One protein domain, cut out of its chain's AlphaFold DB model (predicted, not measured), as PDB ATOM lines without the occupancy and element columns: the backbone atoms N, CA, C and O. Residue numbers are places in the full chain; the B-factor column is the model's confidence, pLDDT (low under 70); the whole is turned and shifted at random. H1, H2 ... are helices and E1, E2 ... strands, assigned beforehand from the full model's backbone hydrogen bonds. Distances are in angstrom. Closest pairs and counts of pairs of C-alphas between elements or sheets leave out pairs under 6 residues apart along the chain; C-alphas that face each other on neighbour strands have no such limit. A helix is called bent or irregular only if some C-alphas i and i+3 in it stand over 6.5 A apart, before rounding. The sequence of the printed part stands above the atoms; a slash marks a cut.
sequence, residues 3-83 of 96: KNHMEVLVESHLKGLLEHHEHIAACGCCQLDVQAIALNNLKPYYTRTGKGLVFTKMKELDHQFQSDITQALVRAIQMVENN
ATOM      1  N   LYS A   3     114.417  93.322 119.066       88.19
ATOM      2  CA  LYS A   3     114.773  94.339 120.071       88.19
ATOM      3  C   LYS A   3     113.768  95.483 120.080       88.19
ATOM      4  O   LYS A   3     113.288  95.849 119.006       88.19
ATOM      5  N   ASN A   4     113.484  96.028 121.264       92.00
ATOM      6  CA  ASN A   4     112.739  97.272 121.422       92.00
ATOM      7  C   ASN A   4     113.706  98.444 121.262       92.00
ATOM      8  O   ASN A   4     114.574  98.661 122.099       92.00
ATOM      9  N   HIS A   5     113.560  99.213 120.193       90.31
ATOM     10  CA  HIS A   5     114.445 100.353 119.964       90.31
ATOM     11  C   HIS A   5     114.167 101.535 120.889       90.31
ATOM     12  O   HIS A   5     115.033 102.394 121.033       90.31
ATOM     13  N   MET A   6     113.018 101.548 121.571       93.56
ATOM     14  CA  MET A   6     112.753 102.546 122.606       93.56
ATOM     15  C   MET A   6     113.728 102.425 123.777       93.56
ATOM     16  O   MET A   6     114.050 103.444 124.365       93.56
ATOM     17  N   GLU A   7     114.255 101.231 124.077       93.88
ATOM     18  CA  GLU A   7     115.262 101.047 125.138       93.88
ATOM     19  C   GLU A   7     116.511 101.897 124.868       93.88
ATOM     20  O   GLU A   7     116.984 102.607 125.748       93.88
ATOM     21  N   VAL A   8     116.990 101.901 123.620       91.69
ATOM     22  CA  VAL A   8     118.183 102.659 123.213       91.69
ATOM     23  C   VAL A   8     117.931 104.165 123.268       91.69
ATOM     24  O   VAL A   8     118.785 104.923 123.729       91.69
ATOM     25  N   LEU A   9     116.764 104.611 122.790       93.69
ATOM     26  CA  LEU A   9     116.412 106.030 122.805       93.69
ATOM     27  C   LEU A   9     116.225 106.531 124.243       93.69
ATOM     28  O   LEU A   9     116.795 107.551 124.610       93.69
ATOM     29  N   VAL A  10     115.500 105.788 125.082       96.94
ATOM     30  CA  VAL A  10     115.291 106.133 126.495       96.94
ATOM     31  C   VAL A  10     116.625 106.204 127.241       96.94
ATOM     32  O   VAL A  10     116.860 107.188 127.939       96.94
ATOM     33  N   GLU A  11     117.527 105.234 127.054       95.25
ATOM     34  CA  GLU A  11     118.860 105.257 127.675       95.25
ATOM     35  C   GLU A  11     119.665 106.497 127.244       95.25
ATOM     36  O   GLU A  11     120.282 107.171 128.071       95.25
ATOM     37  N   SER A  12     119.644 106.829 125.948       93.69
ATOM     38  CA  SER A  12     120.363 107.989 125.409       93.69
ATOM     39  C   SER A  12     119.824 109.315 125.950       93.69
ATOM     40  O   SER A  12     120.611 110.206 126.263       93.69
ATOM     41  N   HIS A  13     118.501 109.460 126.058       95.25
ATOM     42  CA  HIS A  13     117.865 110.680 126.565       95.25
ATOM     43  C   HIS A  13     118.036 110.824 128.072       95.25
ATOM     44  O   HIS A  13     118.313 111.924 128.547       95.25
ATOM     45  N   LEU A  14     117.945 109.720 128.822       96.31
ATOM     46  CA  LEU A  14     118.168 109.732 130.264       96.31
ATOM     47  C   LEU A  14     119.557 110.282 130.593       96.31
ATOM     48  O   LEU A  14     119.657 111.171 131.430       96.31
ATOM     49  N   LYS A  15     120.609 109.845 129.886       93.00
ATOM     50  CA  LYS A  15     121.982 110.346 130.100       93.00
ATOM     51  C   LYS A  15     122.089 111.872 130.025       93.00
ATOM     52  O   LYS A  15     122.810 112.446 130.829       93.00
ATOM     53  N   GLY A  16     121.360 112.515 129.111       92.38
ATOM     54  CA  GLY A  16     121.337 113.979 129.007       92.38
ATOM     55  C   GLY A  16     120.568 114.668 130.139       92.38
ATOM     56  O   GLY A  16     120.889 115.793 130.507       92.38
ATOM     57  N   LEU A  17     119.571 113.999 130.724       93.12
ATOM     58  CA  LEU A  17     118.829 114.526 131.872       93.12
ATOM     59  C   LEU A  17     119.592 114.343 133.190       93.12
ATOM     60  O   LEU A  17     119.506 115.204 134.061       93.12
ATOM     61  N   LEU A  18     120.371 113.265 133.329       91.50
ATOM     62  CA  LEU A  18     121.115 112.945 134.555       91.50
ATOM     63  C   LEU A  18     122.085 114.048 135.003       91.50
ATOM     64  O   LEU A  18     122.351 114.142 136.198       91.50
ATOM     65  N   GLU A  19     122.557 114.910 134.096       87.94
ATOM     66  CA  GLU A  19     123.403 116.071 134.427       87.94
ATOM     67  C   GLU A  19     122.780 116.990 135.494       87.94
ATOM     68  O   GLU A  19     123.503 117.672 136.213       87.94
ATOM     69  N   HIS A  20     121.450 116.984 135.622       87.56
ATOM     70  CA  HIS A  20     120.707 117.817 136.569       87.56
ATOM     71  C   HIS A  20     120.118 117.020 137.750       87.56
ATOM     72  O   HIS A  20     119.448 117.602 138.598       87.56
ATOM     73  N   HIS A  21     120.361 115.706 137.815       89.31
ATOM     74  CA  HIS A  21     119.762 114.785 138.787       89.31
ATOM     75  C   HIS A  21     120.836 113.882 139.424       89.31
ATOM     76  O   HIS A  21     120.871 112.671 139.193       89.31
ATOM     77  N   GLU A  22     121.721 114.473 140.241       86.88
ATOM     78  CA  GLU A  22     122.908 113.805 140.813       86.88
ATOM     79  C   GLU A  22     122.584 112.509 141.576       86.88
ATOM     80  O   GLU A  22     123.300 111.517 141.442       86.88
ATOM     81  N   HIS A  23     121.481 112.482 142.331       85.38
ATOM     82  CA  HIS A  23     121.074 111.305 143.103       85.38
ATOM     83  C   HIS A  23     120.765 110.097 142.205       85.38
ATOM     84  O   HIS A  23     121.252 108.991 142.440       85.38
ATOM     85  N   ILE A  24     120.000 110.311 141.130       89.62
ATOM     86  CA  ILE A  24     119.706 109.255 140.157       89.62
ATOM     87  C   ILE A  24     120.975 108.893 139.382       89.62
ATOM     88  O   ILE A  24     121.243 107.716 139.146       89.62
ATOM     89  N   ALA A  25     121.802 109.878 139.027       88.50
ATOM     90  CA  ALA A  25     123.053 109.642 138.313       88.50
ATOM     91  C   ALA A  25     124.027 108.745 139.103       88.50
ATOM     92  O   ALA A  25     124.726 107.927 138.507       88.50
ATOM     93  N   ALA A  26     124.036 108.851 140.433       87.19
ATOM     94  CA  ALA A  26     124.882 108.047 141.312       87.19
ATOM     95  C   ALA A  26     124.353 106.622 141.573       87.19
ATOM     96  O   ALA A  26     125.102 105.779 142.067       87.19
ATOM     97  N   CYS A  27     123.090 106.328 141.243       89.19
ATOM     98  CA  CYS A  27     122.441 105.065 141.588       89.19
ATOM     99  C   CYS A  27     121.982 104.282 140.347       89.19
ATOM    100  O   CYS A  27     121.055 104.676 139.635       89.19
ATOM    101  N   GLY A  28     122.600 103.119 140.114       89.00
ATOM    102  CA  GLY A  28     122.271 102.246 138.986       89.00
ATOM    103  C   GLY A  28     120.825 101.738 139.001       89.00
ATOM    104  O   GLY A  28     120.185 101.727 137.952       89.00
ATOM    105  N   CYS A  29     120.271 101.376 140.165       91.00
ATOM    106  CA  CYS A  29     118.883 100.894 140.223       91.00
ATOM    107  C   CYS A  29     117.888 102.028 140.041       91.00
ATOM    108  O   CYS A  29     116.935 101.843 139.301       91.00
ATOM    109  N   CYS A  30     118.149 103.228 140.574       93.19
ATOM    110  CA  CYS A  30     117.317 104.396 140.266       93.19
ATOM    111  C   CYS A  30     117.266 104.666 138.758       93.19
ATOM    112  O   CYS A  30     116.203 104.963 138.220       93.19
ATOM    113  N   GLN A  31     118.391 104.532 138.048       94.50
ATOM    114  CA  GLN A  31     118.397 104.668 136.589       94.50
ATOM    115  C   GLN A  31     117.575 103.575 135.904       94.50
ATOM    116  O   GLN A  31     116.885 103.866 134.926       94.50
ATOM    117  N   LEU A  32     117.643 102.333 136.388       94.44
ATOM    118  CA  LEU A  32     116.848 101.224 135.857       94.44
ATOM    119  C   LEU A  32     115.354 101.405 136.148       94.44
ATOM    120  O   LEU A  32     114.545 101.191 135.250       94.44
ATOM    121  N   ASP A  33     114.990 101.873 137.340       95.19
ATOM    122  CA  ASP A  33     113.615 102.188 137.727       95.19
ATOM    123  C   ASP A  33     113.041 103.298 136.849       95.19
ATOM    124  O   ASP A  33     111.946 103.155 136.301       95.19
ATOM    125  N   VAL A  34     113.800 104.377 136.633       97.00
ATOM    126  CA  VAL A  34     113.402 105.463 135.726       97.00
ATOM    127  C   VAL A  34     113.172 104.931 134.313       97.00
ATOM    128  O   VAL A  34     112.145 105.231 133.701       97.00
ATOM    129  N   GLN A  35     114.095 104.117 133.792       97.38
ATOM    130  CA  GLN A  35     113.952 103.510 132.467       97.38
ATOM    131  C   GLN A  35     112.734 102.587 132.394       97.38
ATOM    132  O   GLN A  35     111.971 102.667 131.434       97.38
ATOM    133  N   ALA A  36     112.511 101.746 133.405       97.06
ATOM    134  CA  ALA A  36     111.386 100.820 133.462       97.06
ATOM    135  C   ALA A  36     110.046 101.566 133.507       97.06
ATOM    136  O   ALA A  36     109.140 101.260 132.729       97.06
ATOM    137  N   ILE A  37     109.924 102.582 134.367       97.69
ATOM    138  CA  ILE A  37     108.727 103.424 134.458       97.69
ATOM    139  C   ILE A  37     108.487 104.140 133.126       97.69
ATOM    140  O   ILE A  37     107.364 104.118 132.622       97.69
ATOM    141  N   ALA A  38     109.520 104.731 132.519       98.12
ATOM    142  CA  ALA A  38     109.385 105.416 131.238       98.12
ATOM    143  C   ALA A  38     108.954 104.452 130.118       98.12
ATOM    144  O   ALA A  38     107.976 104.718 129.423       98.12
ATOM    145  N   LEU A  39     109.621 103.304 129.973       97.94
ATOM    146  CA  LEU A  39     109.327 102.311 128.934       97.94
ATOM    147  C   LEU A  39     107.926 101.707 129.068       97.94
ATOM    148  O   LEU A  39     107.268 101.497 128.052       97.94
ATOM    149  N   ASN A  40     107.438 101.493 130.293       98.12
ATOM    150  CA  ASN A  40     106.072 101.019 130.537       98.12
ATOM    151  C   ASN A  40     104.994 102.040 130.134       98.12
ATOM    152  O   ASN A  40     103.844 101.662 129.918       98.12
ATOM    153  N   ASN A  41     105.354 103.321 130.019       97.19
ATOM    154  CA  ASN A  41     104.459 104.402 129.605       97.19
ATOM    155  C   ASN A  41     104.667 104.840 128.145       97.19
ATOM    156  O   ASN A  41     103.976 105.738 127.666       97.19
ATOM    157  N   LEU A  42     105.595 104.209 127.422       96.31
ATOM    158  CA  LEU A  42     105.881 104.487 126.020       96.31
ATOM    159  C   LEU A  42     105.397 103.334 125.144       96.31
ATOM    160  O   LEU A  42     105.427 102.164 125.521       96.31
ATOM    161  N   LYS A  43     104.979 103.652 123.918       94.12
ATOM    162  CA  LYS A  43     104.653 102.618 122.934       94.12
ATOM    163  C   LYS A  43     105.944 101.880 122.541       94.12
ATOM    164  O   LYS A  43     106.838 102.523 121.992       94.12
ATOM    165  N   PRO A  44     106.057 100.554 122.747       93.44
ATOM    166  CA  PRO A  44     107.264  99.829 122.375       93.44
ATOM    167  C   PRO A  44     107.431  99.789 120.852       93.44
ATOM    168  O   PRO A  44     106.457  99.669 120.102       93.44
ATOM    169  N   TYR A  45     108.681  99.833 120.390       90.38
ATOM    170  CA  TYR A  45     109.026  99.784 118.971       90.38
ATOM    171  C   TYR A  45     109.957  98.605 118.689       90.38
ATOM    172  O   TYR A  45     111.183  98.730 118.632       90.38
ATOM    173  N   TYR A  46     109.359  97.426 118.526       89.69
ATOM    174  CA  TYR A  46     110.098  96.203 118.244       89.69
ATOM    175  C   TYR A  46     110.433  96.063 116.765       89.69
ATOM    176  O   TYR A  46     109.554  96.113 115.905       89.69
ATOM    177  N   THR A  47     111.702  95.792 116.457       82.31
ATOM    178  CA  THR A  47     112.101  95.424 115.095       82.31
ATOM    179  C   THR A  47     113.111  94.284 115.076       82.31
ATOM    180  O   THR A  47     113.773  93.964 116.066       82.31
ATOM    181  N   ARG A  48     113.237  93.670 113.900       81.81
ATOM    182  CA  ARG A  48     114.242  92.657 113.588       81.81
ATOM    183  C   ARG A  48     115.241  93.276 112.612       81.81
ATOM    184  O   ARG A  48     114.990  93.273 111.413       81.81
ATOM    185  N   THR A  49     116.348  93.833 113.097       66.38
ATOM    186  CA  THR A  49     117.328  94.529 112.236       66.38
ATOM    187  C   THR A  49     118.773  94.078 112.470       66.38
ATOM    188  O   THR A  49     119.157  93.699 113.577       66.38
ATOM    189  N   GLY A  50     119.569  94.088 111.393       65.50
ATOM    190  CA  GLY A  50     121.027  93.923 111.403       65.50
ATOM    191  C   GLY A  50     121.738  95.281 111.475       65.50
ATOM    192  O   GLY A  50     121.211  96.274 110.978       65.50
ATOM    193  N   LYS A  51     122.927  95.315 112.094       60.12
ATOM    194  CA  LYS A  51     123.621  96.507 112.641       60.12
ATOM    195  C   LYS A  51     123.689  97.769 111.745       60.12
ATOM    196  O   LYS A  51     123.752  98.858 112.296       60.12
ATOM    197  N   GLY A  52     123.664  97.659 110.412       59.19
ATOM    198  CA  GLY A  52     123.874  98.792 109.490       59.19
ATOM    199  C   GLY A  52     122.655  99.685 109.204       59.19
ATOM    200  O   GLY A  52     122.801 100.899 109.136       59.19
ATOM    201  N   LEU A  53     121.441  99.125 109.083       61.81
ATOM    202  CA  LEU A  53     120.219  99.906 108.776       61.81
ATOM    203  C   LEU A  53     119.657 100.655 110.000       61.81
ATOM    204  O   LEU A  53     118.733 101.458 109.891       61.81
ATOM    205  N   VAL A  54     120.190 100.338 111.180       69.44
ATOM    206  CA  VAL A  54     119.657 100.758 112.475       69.44
ATOM    207  C   VAL A  54     119.885 102.246 112.700       69.44
ATOM    208  O   VAL A  54     118.965 102.916 113.141       69.44
ATOM    209  N   PHE A  55     121.054 102.791 112.358       68.12
ATOM    210  CA  PHE A  55     121.414 104.157 112.753       68.12
ATOM    211  C   PHE A  55     120.558 105.241 112.080       68.12
ATOM    212  O   PHE A  55     120.047 106.130 112.758       68.12
ATOM    213  N   THR A  56     120.333 105.145 110.764       71.12
ATOM    214  CA  THR A  56     119.438 106.071 110.047       71.12
ATOM    215  C   THR A  56     118.017 105.983 110.595       71.12
ATOM    216  O   THR A  56     117.389 107.005 110.855       71.12
ATOM    217  N   LYS A  57     117.539 104.759 110.866       77.44
ATOM    218  CA  LYS A  57     116.216 104.553 111.454       77.44
ATOM    219  C   LYS A  57     116.129 105.076 112.887       77.44
ATOM    220  O   LYS A  57     115.101 105.629 113.245       77.44
ATOM    221  N   MET A  58     117.193 104.955 113.683       81.44
ATOM    222  CA  MET A  58     117.243 105.496 115.043       81.44
ATOM    223  C   MET A  58     117.090 107.011 115.033       81.44
ATOM    224  O   MET A  58     116.283 107.508 115.796       81.44
ATOM    225  N   LYS A  59     117.780 107.738 114.144       84.56
ATOM    226  CA  LYS A  59     117.631 109.203 114.048       84.56
ATOM    227  C   LYS A  59     116.215 109.638 113.673       84.56
ATOM    228  O   LYS A  59     115.710 110.616 114.213       84.56
ATOM    229  N   GLU A  60     115.571 108.922 112.752       86.38
ATOM    230  CA  GLU A  60     114.170 109.188 112.408       86.38
ATOM    231  C   GLU A  60     113.235 108.939 113.596       86.38
ATOM    232  O   GLU A  60     112.353 109.751 113.864       86.38
ATOM    233  N   LEU A  61     113.420 107.815 114.296       84.75
ATOM    234  CA  LEU A  61     112.621 107.462 115.470       84.75
ATOM    235  C   LEU A  61     112.853 108.458 116.610       84.75
ATOM    236  O   LEU A  61     111.898 108.889 117.241       84.75
ATOM    237  N   ASP A  62     114.097 108.871 116.827       88.19
ATOM    238  CA  ASP A  62     114.482 109.854 117.834       88.19
ATOM    239  C   ASP A  62     113.701 111.163 117.657       88.19
ATOM    240  O   ASP A  62     112.971 111.584 118.552       88.19
ATOM    241  N   HIS A  63     113.718 111.733 116.447       90.81
ATOM    242  CA  HIS A  63     112.944 112.937 116.135       90.81
ATOM    243  C   HIS A  63     111.427 112.742 116.323       90.81
ATOM    244  O   HIS A  63     110.716 113.684 116.667       90.81
ATOM    245  N   GLN A  64     110.898 111.541 116.075       89.12
ATOM    246  CA  GLN A  64     109.469 111.257 116.245       89.12
ATOM    247  C   GLN A  64     109.054 111.150 117.714       89.12
ATOM    248  O   GLN A  64     107.935 111.534 118.045       89.12
ATOM    249  N   PHE A  65     109.929 110.635 118.581       92.88
ATOM    250  CA  PHE A  65     109.574 110.271 119.955       92.88
ATOM    251  C   PHE A  65     110.214 111.148 121.034       92.88
ATOM    252  O   PHE A  65     109.867 110.995 122.202       92.88
ATOM    253  N   GLN A  66     111.102 112.081 120.684       93.81
ATOM    254  CA  GLN A  66     111.846 112.911 121.639       93.81
ATOM    255  C   GLN A  66     110.965 113.563 122.715       93.81
ATOM    256  O   GLN A  66     111.291 113.489 123.901       93.81
ATOM    257  N   SER A  67     109.846 114.189 122.331       94.94
ATOM    258  CA  SER A  67     108.956 114.860 123.291       94.94
ATOM    259  C   SER A  67     108.291 113.871 124.252       94.94
ATOM    260  O   SER A  67     108.217 114.134 125.452       94.94
ATOM    261  N   ASP A  68     107.832 112.730 123.738       96.50
ATOM    262  CA  ASP A  68     107.162 111.699 124.535       96.50
ATOM    263  C   ASP A  68     108.149 111.038 125.502       96.50
ATOM    264  O   ASP A  68     107.847 110.869 126.682       96.50
ATOM    265  N   ILE A  69     109.358 110.732 125.018       97.50
ATOM    266  CA  ILE A  69     110.454 110.185 125.824       97.50
ATOM    267  C   ILE A  69     110.823 111.161 126.937       97.50
ATOM    268  O   ILE A  69     110.882 110.765 128.098       97.50
ATOM    269  N   THR A  70     111.015 112.439 126.605       96.44
ATOM    270  CA  THR A  70     111.374 113.468 127.589       96.44
ATOM    271  C   THR A  70     110.288 113.601 128.655       96.44
ATOM    272  O   THR A  70     110.588 113.595 129.847       96.44
ATOM    273  N   GLN A  71     109.014 113.662 128.256       97.75
ATOM    274  CA  GLN A  71     107.903 113.744 129.203       97.75
ATOM    275  C   GLN A  71     107.832 112.507 130.113       97.75
ATOM    276  O   GLN A  71     107.616 112.646 131.319       97.75
ATOM    277  N   ALA A  72     107.997 111.307 129.550       98.06
ATOM    278  CA  ALA A  72     107.981 110.063 130.311       98.06
ATOM    279  C   ALA A  72     109.146 109.996 131.309       98.06
ATOM    280  O   ALA A  72     108.930 109.652 132.470       98.06
ATOM    281  N   LEU A  73     110.351 110.388 130.887       98.12
ATOM    282  CA  LEU A  73     111.542 110.421 131.732       98.12
ATOM    283  C   LEU A  73     111.415 111.428 132.873       98.12
ATOM    284  O   LEU A  73     111.662 111.060 134.012       98.12
ATOM    285  N   VAL A  74     110.974 112.660 132.605       96.81
ATOM    286  CA  VAL A  74     110.789 113.676 133.657       96.81
ATOM    287  C   VAL A  74     109.796 113.195 134.717       96.81
ATOM    288  O   VAL A  74     110.053 113.330 135.911       96.81
ATOM    289  N   ARG A  75     108.682 112.577 134.303       97.31
ATOM    290  CA  ARG A  75     107.718 111.991 135.248       97.31
ATOM    291  C   ARG A  75     108.328 110.839 136.044       97.31
ATOM    292  O   ARG A  75     108.139 110.775 137.253       97.31
ATOM    293  N   ALA A  76     109.051 109.941 135.380       97.69
ATOM    294  CA  ALA A  76     109.685 108.798 136.024       97.69
ATOM    295  C   ALA A  76     110.744 109.235 137.050       97.69
ATOM    296  O   ALA A  76     110.747 108.728 138.167       97.69
ATOM    297  N   ILE A  77     111.573 110.222 136.703       96.44
ATOM    298  CA  ILE A  77     112.549 110.851 137.599       96.44
ATOM    299  C   ILE A  77     111.848 111.388 138.845       96.44
ATOM    300  O   ILE A  77     112.191 110.981 139.949       96.44
ATOM    301  N   GLN A  78     110.799 112.199 138.683       95.19
ATOM    302  CA  GLN A  78     110.040 112.737 139.817       95.19
ATOM    303  C   GLN A  78     109.453 111.635 140.709       95.19
ATOM    304  O   GLN A  78     109.418 111.775 141.929       95.19
ATOM    305  N   MET A  79     108.966 110.538 140.127       95.50
ATOM    306  CA  MET A  79     108.431 109.417 140.904       95.50
ATOM    307  C   MET A  79     109.516 108.725 141.735       95.50
ATOM    308  O   MET A  79     109.273 108.418 142.899       95.50
ATOM    309  N   VAL A  80     110.695 108.503 141.151       94.69
ATOM    310  CA  VAL A  80     111.821 107.838 141.822       94.69
ATOM    311  C   VAL A  80     112.474 108.753 142.860       94.69
ATOM    312  O   VAL A  80     112.811 108.282 143.937       94.69
ATOM    313  N   GLU A  81     112.592 110.059 142.602       91.62
ATOM    314  CA  GLU A  81     113.110 111.030 143.583       91.62
ATOM    315  C   GLU A  81     112.208 111.156 144.813       91.62
ATOM    316  O   GLU A  81     112.703 111.276 145.930       91.62
ATOM    317  N   ASN A  82     110.886 111.113 144.625       92.19
ATOM    318  CA  ASN A  82     109.934 111.243 145.730       92.19
ATOM    319  C   ASN A  82     109.803 109.970 146.576       92.19
ATOM    320  O   ASN A  82     109.385 110.054 147.730       92.19
ATOM    321  N   ASN A  83     110.088 108.798 146.005       90.00
ATOM    322  CA  ASN A  83     110.001 107.519 146.708       90.00
ATOM    323  C   ASN A  83     111.066 106.536 146.192       90.00
ATOM    324  O   ASN A  83     110.730 105.593 145.460       90.00
TER     325      ASN A  83
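Overview. This is residues 3 to 83 of the 96 residues of the protein "Competence protein ComFB" of Proteiniclasticum ruminis (UniProt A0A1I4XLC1). A long bent helix, H4, makes an L, and its second arm H4b packs with H1 and H3 as three crossed helices, H1 being nearest the middle. The arm H4a and the small strand E1 lie toward one end of the long axis, and the short helix H2 toward the other. The printed part has 81 residues, with four named helices and one named strand in the order H1, H2, H3, E1, H4, and is mostly helix. It is compact, with a radius of gyration of the C-alphas of 12.9 A, yet elongated, spanning 39 by 20 by 20 A.

Along the chain. Look first at H4, residues 54 to 82, assigned as one helix by its hydrogen bonds but bent, with C-alphas 64 and 67 7.9 A apart. Find C-alpha 54 at (119.657, 100.758, 112.475); H4a runs from there to residue 64 over 15.1 A. H4b, residues 67 to 82, runs 22.7 A to C-alpha 82 at (109.934, 111.243, 145.730). H1, residues 5 to 18, begins at C-alpha 5 at (114.445, 100.353, 119.964) and is 20.4 A long. H3, residues 28 to 40, is 18.3 A long; H2 is residues 22 to 26 and E1 residues 46 to 48.

Arrangement. The arms H4a and H4b are about perpendicular, at 79 degrees. H3 touches H4b at a steep tilt of 48 degrees, opposite ways, with Ala 38 and Ala 72 the closest C-alphas at 4.9 A. H1 touches H4b with residues 9 to 14 alone, the closest C-alphas being Val 10 and Ile 69 at 6.3 A. Residues 3 to 4 pair antiparallel with residues 46 to 47 of E1, which pairs with no named strand. Every O i to N i+4 pair is within hydrogen-bond range in H2, H3, H4a and H4b; in H1, 9 of 10 are.

Size, cuts and confidence. Go to Gly 52 and Asn 82 for the two C-alphas farthest apart, at 40.8 A. The printed part has no cut, and its four links between named elements are tight. Mean pLDDT of the printed part is 89.7; residues 49 to 55 are under 70.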